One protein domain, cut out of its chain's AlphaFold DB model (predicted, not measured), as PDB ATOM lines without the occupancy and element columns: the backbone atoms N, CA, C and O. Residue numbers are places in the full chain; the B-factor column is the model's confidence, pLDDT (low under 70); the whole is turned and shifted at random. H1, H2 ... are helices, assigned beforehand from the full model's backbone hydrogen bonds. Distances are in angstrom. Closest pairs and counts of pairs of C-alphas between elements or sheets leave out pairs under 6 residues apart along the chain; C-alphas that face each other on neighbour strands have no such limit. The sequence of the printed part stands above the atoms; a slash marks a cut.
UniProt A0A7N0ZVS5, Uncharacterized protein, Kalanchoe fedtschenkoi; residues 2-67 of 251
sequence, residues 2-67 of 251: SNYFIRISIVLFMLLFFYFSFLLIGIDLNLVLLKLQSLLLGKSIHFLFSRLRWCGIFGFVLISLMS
ATOM      1  N   SER A   2      77.595   8.832  11.291       70.81
ATOM      2  CA  SER A   2      76.783   8.061  12.256       70.81
ATOM      3  C   SER A   2      77.419   7.864  13.645       70.81
ATOM      4  O   SER A   2      76.742   8.045  14.651       70.81
ATOM      5  N   ASN A   3      78.727   7.603  13.728       72.38
ATOM      6  CA  ASN A   3      79.413   7.402  15.016       72.38
ATOM      7  C   ASN A   3      79.464   8.657  15.905       72.38
ATOM      8  O   ASN A   3      79.486   8.544  17.129       72.38
ATOM      9  N   TYR A   4      79.444   9.856  15.315       78.50
ATOM     10  CA  TYR A   4      79.406  11.101  16.088       78.50
ATOM     11  C   TYR A   4      78.030  11.322  16.718       78.50
ATOM     12  O   TYR A   4      77.952  11.686  17.888       78.50
ATOM     13  N   PHE A   5      76.953  11.028  15.984       79.88
ATOM     14  CA  PHE A   5      75.590  11.121  16.511       79.88
ATOM     15  C   PHE A   5      75.352  10.163  17.678       79.88
ATOM     16  O   PHE A   5      74.747  10.561  18.668       79.88
ATOM     17  N   ILE A   6      75.884   8.940  17.606       82.12
ATOM     18  CA  ILE A   6      75.773   7.957  18.693       82.12
ATOM     19  C   ILE A   6      76.480   8.464  19.956       82.12
ATOM     20  O   ILE A   6      75.897   8.456  21.036       82.12
ATOM     21  N   ARG A   7      77.702   8.996  19.826       81.25
ATOM     22  CA  ARG A   7      78.456   9.555  20.963       81.25
ATOM     23  C   ARG A   7      77.750  10.756  21.589       81.25
ATOM     24  O   ARG A   7      77.613  10.817  22.806       81.25
ATOM     25  N   ILE A   8      77.254  11.680  20.763       83.19
ATOM     26  CA  ILE A   8      76.495  12.850  21.229       83.19
ATOM     27  C   ILE A   8      75.202  12.409  21.928       83.19
ATOM     28  O   ILE A   8      74.872  12.938  22.984       83.19
ATOM     29  N   SER A   9      74.510  11.399  21.390       85.62
ATOM     30  CA  SER A   9      73.302  10.838  21.999       85.62
ATOM     31  C   SER A   9      73.576  10.212  23.367       85.62
ATOM     32  O   SER A   9      72.780  10.400  24.281       85.62
ATOM     33  N   ILE A  10      74.694   9.498  23.533       83.19
ATOM     34  CA  ILE A  10      75.080   8.896  24.819       83.19
ATOM     35  C   ILE A  10      75.376   9.987  25.854       83.19
ATOM     36  O   ILE A  10      74.885   9.919  26.979       83.19
ATOM     37  N   VAL A  11      76.126  11.026  25.472       83.19
ATOM     38  CA  VAL A  11      76.435  12.152  26.369       83.19
ATOM     39  C   VAL A  11      75.162  12.898  26.774       83.19
ATOM     40  O   VAL A  11      74.967  13.181  27.955       83.19
ATOM     41  N   LEU A  12      74.263  13.168  25.822       85.62
ATOM     42  CA  LEU A  12      72.969  13.796  26.101       85.62
ATOM     43  C   LEU A  12      72.108  12.947  27.039       85.62
ATOM     44  O   LEU A  12      71.497  13.491  27.956       85.62
ATOM     45  N   PHE A  13      72.089  11.627  26.853       84.75
ATOM     46  CA  PHE A  13      71.344  10.715  27.717       84.75
ATOM     47  C   PHE A  13      71.888  10.704  29.152       84.75
ATOM     48  O   PHE A  13      71.112  10.779  30.103       84.75
ATOM     49  N   MET A  14      73.213  10.692  29.320       83.56
ATOM     50  CA  MET A  14      73.848  10.768  30.641       83.56
ATOM     51  C   MET A  14      73.546  12.095  31.350       83.56
ATOM     52  O   MET A  14      73.222  12.099  32.537       83.56
ATOM     53  N   LEU A  15      73.582  13.220  30.625       81.44
ATOM     54  CA  LEU A  15      73.213  14.534  31.167       81.44
ATOM     55  C   LEU A  15      71.736  14.591  31.576       81.44
ATOM     56  O   LEU A  15      71.415  15.110  32.646       81.44
ATOM     57  N   LEU A  16      70.848  14.028  30.754       84.25
ATOM     58  CA  LEU A  16      69.417  13.948  31.043       84.25
ATOM     59  C   LEU A  16      69.151  13.115  32.304       84.25
ATOM     60  O   LEU A  16      68.394  13.544  33.172       84.25
ATOM     61  N   PHE A  17      69.791  11.951  32.433       82.31
ATOM     62  CA  PHE A  17      69.634  11.079  33.598       82.31
ATOM     63  C   PHE A  17      70.144  11.740  34.884       82.31
ATOM     64  O   PHE A  17      69.507  11.649  35.934       82.31
ATOM     65  N   PHE A  18      71.267  12.452  34.801       78.94
ATOM     66  CA  PHE A  18      71.816  13.207  35.921       78.94
ATOM     67  C   PHE A  18      70.871  14.331  36.361       78.94
ATOM     68  O   PHE A  18      70.566  14.457  37.546       78.94
ATOM     69  N   TYR A  19      70.328  15.082  35.401       80.12
ATOM     70  CA  TYR A  19      69.308  16.098  35.659       80.12
ATOM     71  C   TYR A  19      68.065  15.500  36.332       80.12
ATOM     72  O   TYR A  19      67.596  16.013  37.347       80.12
ATOM     73  N   PHE A  20      67.571  14.371  35.818       77.31
ATOM     74  CA  PHE A  20      66.402  13.688  36.369       77.31
ATOM     75  C   PHE A  20      66.658  13.125  37.771       77.31
ATOM     76  O   PHE A  20      65.768  13.154  38.609       77.31
ATOM     77  N   SER A  21      67.878  12.667  38.056       76.75
ATOM     78  CA  SER A  21      68.274  12.182  39.383       76.75
ATOM     79  C   SER A  21      68.225  13.295  40.430       76.75
ATOM     80  O   SER A  21      67.721  13.074  41.527       76.75
ATOM     81  N   PHE A  22      68.675  14.510  40.095       72.00
ATOM     82  CA  PHE A  22      68.529  15.663  40.993       72.00
ATOM     83  C   PHE A  22      67.073  16.050  41.222       72.00
ATOM     84  O   PHE A  22      66.697  16.394  42.342       72.00
ATOM     85  N   LEU A  23      66.263  15.952  40.170       72.19
ATOM     86  CA  LEU A  23      64.837  16.240  40.221       72.19
ATOM     87  C   LEU A  23      64.084  15.191  41.068       72.19
ATOM     88  O   LEU A  23      63.247  15.557  41.886       72.19
ATOM     89  N   LEU A  24      64.447  13.906  40.948       69.94
ATOM     90  CA  LEU A  24      63.928  12.778  41.741       69.94
ATOM     91  C   LEU A  24      64.320  12.845  43.215       69.94
ATOM     92  O   LEU A  24      63.516  12.517  44.081       69.94
ATOM     93  N   ILE A  25      65.549  13.278  43.500       75.06
ATOM     94  CA  ILE A  25      66.028  13.511  44.867       75.06
ATOM     95  C   ILE A  25      65.268  14.682  45.527       75.06
ATOM     96  O   ILE A  25      65.405  14.913  46.726       75.06
ATOM     97  N   GLY A  26      64.416  15.395  44.777       59.03
ATOM     98  CA  GLY A  26      63.575  16.464  45.309       59.03
ATOM     99  C   GLY A  26      64.389  17.684  45.727       59.03
ATOM    100  O   GLY A  26      63.905  18.523  46.485       59.03
ATOM    101  N   ILE A  27      65.631  17.788  45.244       64.50
ATOM    102  CA  ILE A  27      66.450  18.976  45.432       64.50
ATOM    103  C   ILE A  27      65.887  20.043  44.501       64.50
ATOM    104  O   ILE A  27      66.223  20.132  43.322       64.50
ATOM    105  N   ASP A  28      64.994  20.856  45.053       68.31
ATOM    106  CA  ASP A  28      64.552  22.078  44.411       68.31
ATOM    107  C   ASP A  28      65.769  23.006  44.294       68.31
ATOM    108  O   ASP A  28      66.247  23.580  45.277       68.31
ATOM    109  N   LEU A  29      66.332  23.087  43.085       60.50
ATOM    110  CA  LEU A  29      67.532  23.870  42.795       60.50
ATOM    111  C   LEU A  29      67.342  25.337  43.190       60.50
ATOM    112  O   LEU A  29      68.307  25.969  43.610       60.50
ATOM    113  N   ASN A  30      66.114  25.862  43.138       62.41
ATOM    114  CA  ASN A  30      65.818  27.218  43.596       62.41
ATOM    115  C   ASN A  30      65.916  27.339  45.120       62.41
ATOM    116  O   ASN A  30      66.453  28.324  45.624       62.41
ATOM    117  N   LEU A  31      65.460  26.326  45.857       62.50
ATOM    118  CA  LEU A  31      65.516  26.289  47.318       62.50
ATOM    119  C   LEU A  31      66.953  26.075  47.811       62.50
ATOM    120  O   LEU A  31      67.375  26.691  48.785       62.50
ATOM    121  N   VAL A  32      67.735  25.274  47.085       65.44
ATOM    122  CA  VAL A  32      69.174  25.099  47.311       65.44
ATOM    123  C   VAL A  32      69.941  26.377  46.979       65.44
ATOM    124  O   VAL A  32      70.737  26.805  47.805       65.44
ATOM    125  N   LEU A  33      69.661  27.059  45.864       66.12
ATOM    126  CA  LEU A  33      70.299  28.340  45.522       66.12
ATOM    127  C   LEU A  33      69.985  29.445  46.544       66.12
ATOM    128  O   LEU A  33      70.906  30.120  47.006       66.12
ATOM    129  N   LEU A  34      68.721  29.580  46.963       65.00
ATOM    130  CA  LEU A  34      68.304  30.550  47.986       65.00
ATOM    131  C   LEU A  34      68.922  30.244  49.361       65.00
ATOM    132  O   LEU A  34      69.345  31.155  50.073       65.00
ATOM    133  N   LYS A  35      69.037  28.962  49.727       61.91
ATOM    134  CA  LYS A  35      69.598  28.532  51.018       61.91
ATOM    135  C   LYS A  35      71.135  28.556  51.040       61.91
ATOM    136  O   LYS A  35      71.720  28.855  52.080       61.91
ATOM    137  N   LEU A  36      71.800  28.341  49.899       57.84
ATOM    138  CA  LEU A  36      73.256  28.496  49.739       57.84
ATOM    139  C   LEU A  36      73.704  29.955  49.830       57.84
ATOM    140  O   LEU A  36      74.768  30.216  50.395       57.84
ATOM    141  N   GLN A  37      72.893  30.891  49.329       61.16
ATOM    142  CA  GLN A  37      73.160  32.325  49.442       61.16
ATOM    143  C   GLN A  37      73.169  32.797  50.907       61.16
ATOM    144  O   GLN A  37      73.922  33.707  51.246       61.16
ATOM    145  N   SER A  38      72.371  32.167  51.776       61.50
ATOM    146  CA  SER A  38      72.146  32.645  53.144       61.50
ATOM    147  C   SER A  38      73.080  32.068  54.209       61.50
ATOM    148  O   SER A  38      73.174  32.676  55.270       61.50
ATOM    149  N   LEU A  39      73.726  30.911  54.001       61.12
ATOM    150  CA  LEU A  39      74.383  30.223  55.127       61.12
ATOM    151  C   LEU A  39      75.844  29.807  54.940       61.12
ATOM    152  O   LEU A  39      76.548  29.728  55.938       61.12
ATOM    153  N   LEU A  40      76.358  29.517  53.737       54.28
ATOM    154  CA  LEU A  40      77.630  28.767  53.689       54.28
ATOM    155  C   LEU A  40      78.377  28.800  52.346       54.28
ATOM    156  O   LEU A  40      79.024  27.819  51.958       54.28
ATOM    157  N   LEU A  41      78.321  29.929  51.634       55.03
ATOM    158  CA  LEU A  41      78.779  30.032  50.242       55.03
ATOM    159  C   LEU A  41      80.265  29.661  50.029       55.03
ATOM    160  O   LEU A  41      80.619  29.179  48.964       55.03
ATOM    161  N   GLY A  42      81.140  29.777  51.033       56.75
ATOM    162  CA  GLY A  42      82.549  29.370  50.897       56.75
ATOM    163  C   GLY A  42      82.803  27.864  51.071       56.75
ATOM    164  O   GLY A  42      83.467  27.229  50.253       56.75
ATOM    165  N   LYS A  43      82.268  27.265  52.144       59.50
ATOM    166  CA  LYS A  43      82.587  25.881  52.554       59.50
ATOM    167  C   LYS A  43      81.748  24.831  51.814       59.50
ATOM    168  O   LYS A  43      82.273  23.780  51.446       59.50
ATOM    169  N   SER A  44      80.481  25.131  51.512       59.69
ATOM    170  CA  SER A  44      79.614  24.205  50.767       59.69
ATOM    171  C   SER A  44      79.996  24.111  49.290       59.69
ATOM    172  O   SER A  44      79.884  23.035  48.707       59.69
ATOM    173  N   ILE A  45      80.485  25.200  48.684       63.44
ATOM    174  CA  ILE A  45      80.983  25.189  47.300       63.44
ATOM    175  C   ILE A  45      82.194  24.262  47.191       63.44
ATOM    176  O   ILE A  45      82.239  23.430  46.292       63.44
ATOM    177  N   HIS A  46      83.123  24.307  48.149       70.38
ATOM    178  CA  HIS A  46      84.268  23.396  48.158       70.38
ATOM    179  C   HIS A  46      83.847  21.919  48.250       70.38
ATOM    180  O   HIS A  46      84.424  21.062  47.576       70.38
ATOM    181  N   PHE A  47      82.813  21.608  49.036       68.44
ATOM    182  CA  PHE A  47      82.272  20.250  49.138       68.44
ATOM    183  C   PHE A  47      81.581  19.797  47.842       68.44
ATOM    184  O   PHE A  47      81.801  18.676  47.376       68.44
ATOM    185  N   LEU A  48      80.802  20.686  47.219       63.38
ATOM    186  CA  LEU A  48      80.128  20.428  45.945       63.38
ATOM    187  C   LEU A  48      81.135  20.236  44.809       63.38
ATOM    188  O   LEU A  48      81.041  19.245  44.092       63.38
ATOM    189  N   PHE A  49      82.147  21.103  44.699       69.69
ATOM    190  CA  PHE A  49      83.234  20.949  43.730       69.69
ATOM    191  C   PHE A  49      84.081  19.713  44.005       69.69
ATOM    192  O   PHE A  49      84.482  19.050  43.053       69.69
ATOM    193  N   SER A  50      84.303  19.352  45.274       75.56
ATOM    194  CA  SER A  50      84.984  18.101  45.615       75.56
ATOM    195  C   SER A  50      84.206  16.919  45.048       75.56
ATOM    196  O   SER A  50      84.764  16.159  44.266       75.56
ATOM    197  N   ARG A  51      82.901  16.801  45.323       70.12
ATOM    198  CA  ARG A  51      82.087  15.693  44.795       70.12
ATOM    199  C   ARG A  51      81.906  15.731  43.272       70.12
ATOM    200  O   ARG A  51      81.966  14.678  42.640       70.12
ATOM    201  N   LEU A  52      81.770  16.915  42.668       61.81
ATOM    202  CA  LEU A  52      81.709  17.061  41.209       61.81
ATOM    203  C   LEU A  52      83.015  16.632  40.534       61.81
ATOM    204  O   LEU A  52      82.967  16.050  39.453       61.81
ATOM    205  N   ARG A  53      84.175  16.853  41.169       72.50
ATOM    206  CA  ARG A  53      85.471  16.411  40.631       72.50
ATOM    207  C   ARG A  53      85.545  14.892  40.526       72.50
ATOM    208  O   ARG A  53      85.996  14.382  39.508       72.50
ATOM    209  N   TRP A  54      85.057  14.174  41.538       70.75
ATOM    210  CA  TRP A  54      85.007  12.708  41.516       70.75
ATOM    211  C   TRP A  54      83.998  12.183  40.487       70.75
ATOM    212  O   TRP A  54      84.312  11.251  39.750       70.75
ATOM    213  N   CYS A  55      82.829  12.819  40.367       66.81
ATOM    214  CA  CYS A  55      81.823  12.431  39.375       66.81
ATOM    215  C   CYS A  55      82.288  12.704  37.931       66.81
ATOM    216  O   CYS A  55      82.039  11.896  37.040       66.81
ATOM    217  N   GLY A  56      83.003  13.808  37.702       69.81
ATOM    218  CA  GLY A  56      83.585  14.146  36.403       69.81
ATOM    219  C   GLY A  56      84.700  13.188  35.987       69.81
ATOM    220  O   GLY A  56      84.738  12.775  34.834       69.81
ATOM    221  N   ILE A  57      85.562  12.773  36.925       73.62
ATOM    222  CA  ILE A  57      86.598  11.758  36.669       73.62
ATOM    223  C   ILE A  57      85.953  10.405  36.364       73.62
ATOM    224  O   ILE A  57      86.357   9.750  35.411       73.62
ATOM    225  N   PHE A  58      84.922  10.006  37.115       71.81
ATOM    226  CA  PHE A  58      84.213   8.755  36.852       71.81
ATOM    227  C   PHE A  58      83.523   8.773  35.484       71.81
ATOM    228  O   PHE A  58      83.662   7.826  34.718       71.81
ATOM    229  N   GLY A  59      82.859   9.878  35.130       73.44
ATOM    230  CA  GLY A  59      82.277  10.066  33.802       73.44
ATOM    231  C   GLY A  59      83.329  10.054  32.689       73.44
ATOM    232  O   GLY A  59      83.124   9.405  31.670       73.44
ATOM    233  N   PHE A  60      84.476  10.708  32.894       72.38
ATOM    234  CA  PHE A  60      85.581  10.719  31.934       72.38
ATOM    235  C   PHE A  60      86.173   9.320  31.732       72.38
ATOM    236  O   PHE A  60      86.317   8.887  30.595       72.38
ATOM    237  N   VAL A  61      86.428   8.579  32.814       77.12
ATOM    238  CA  VAL A  61      86.914   7.192  32.761       77.12
ATOM    239  C   VAL A  61      85.889   6.272  32.098       77.12
ATOM    240  O   VAL A  61      86.267   5.445  31.276       77.12
ATOM    241  N   LEU A  62      84.593   6.441  32.378       70.44
ATOM    242  CA  LEU A  62      83.529   5.661  31.740       70.44
ATOM    243  C   LEU A  62      83.445   5.941  30.229       70.44
ATOM    244  O   LEU A  62      83.283   5.017  29.437       70.44
ATOM    245  N   ILE A  63      83.597   7.205  29.818       71.06
ATOM    246  CA  ILE A  63      83.650   7.605  28.402       71.06
ATOM    247  C   ILE A  63      84.913   7.056  27.727       71.06
ATOM    248  O   ILE A  63      84.835   6.602  26.588       71.06
ATOM    249  N   SER A  64      86.061   7.069  28.413       69.88
ATOM    250  CA  SER A  64      87.309   6.484  27.915       69.88
ATOM    251  C   SER A  64      87.197   4.969  27.735       69.88
ATOM    252  O   SER A  64      87.536   4.480  26.664       69.88
ATOM    253  N   LEU A  65      86.633   4.250  28.711       65.94
ATOM    254  CA  LEU A  65      86.408   2.800  28.638       65.94
ATOM    255  C   LEU A  65      85.410   2.425  27.532       65.94
ATOM    256  O   LEU A  65      85.636   1.483  26.784       65.94
ATOM    257  N   MET A  66      84.339   3.202  27.356       62.94
ATOM    258  CA  MET A  66      83.384   3.011  26.252       62.94
ATOM    259  C   MET A  66      83.953   3.423  24.879       62.94
ATOM    260  O   MET A  66      83.320   3.184  23.851       62.94
ATOM    261  N   SER A  67      85.123   4.071  24.833       61.84
ATOM    262  CA  SER A  67      85.797   4.459  23.590       61.84
ATOM    263  C   SER A  67      86.820   3.422  23.105       61.84
ATOM    264  O   SER A  67      87.279   3.546  21.965       61.84
TER     265      SER A  67
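Overview. This is residues 2 to 67 of the 251 residues of an uncharacterized protein of Kalanchoe fedtschenkoi (UniProt A0A7N0ZVS5). The shape is a long, narrow and open U: the long helix H1 makes one arm, the short helix H2 lies at the closed end, and the long helix H3 runs back as the other arm. The two arms come near each other but leave a gap between them, and the middle of the U is empty. The printed part has 66 residues with three named helices, in the order H1, H2, H3, and no named strand; the class is all helix. The whole is loose, with a radius of gyration of the C-alphas of 15.3 A, and spans 48 by 21 by 16 A.

Along the chain. H1 takes residues 2 to 24, from C-alpha 2 at (76.783, 8.061, 12.256) to C-alpha 24, 32.5 A away. H2 takes residues 29 to 39, beginning at C-alpha 29 at (67.532, 23.870, 42.795). H3 takes residues 43 to 65, is 33.5 A long and ends at C-alpha 65 at (86.408, 2.800, 28.638).

Arrangement. H1 and H2 are only just apart, their closest C-alphas being 8.5 A from each other. H2 and H3 are close but not clearly touching: their closest C-alphas, those of Leu 36 and Ser 44, are 7.7 A apart. They run opposite ways at a steep tilt of 41 degrees. H1 and H3 are near each other, with 5 pairs of C-alphas within 10 A. Residues 15 to 32, of which 15 to 24 belong to H1 and 29 to 32 to H2, stand free, and so do residues 46 to 58 of H3. In H1 and H3 every O i to N i+4 pair is within hydrogen-bond range; in H2, 6 of 7 are.

Size, cuts and confidence. The two C-alphas farthest apart, those of Ser 2 and Leu 39, are 48.3 A apart, while those of Ser 2 and Ser 67 are 14.9 A apart. The printed part has no cut, and both links are tight. The model's mean pLDDT over the printed part is 70.6; 31 residues are under 70, among them residues 26 to 45 and 64 to 67.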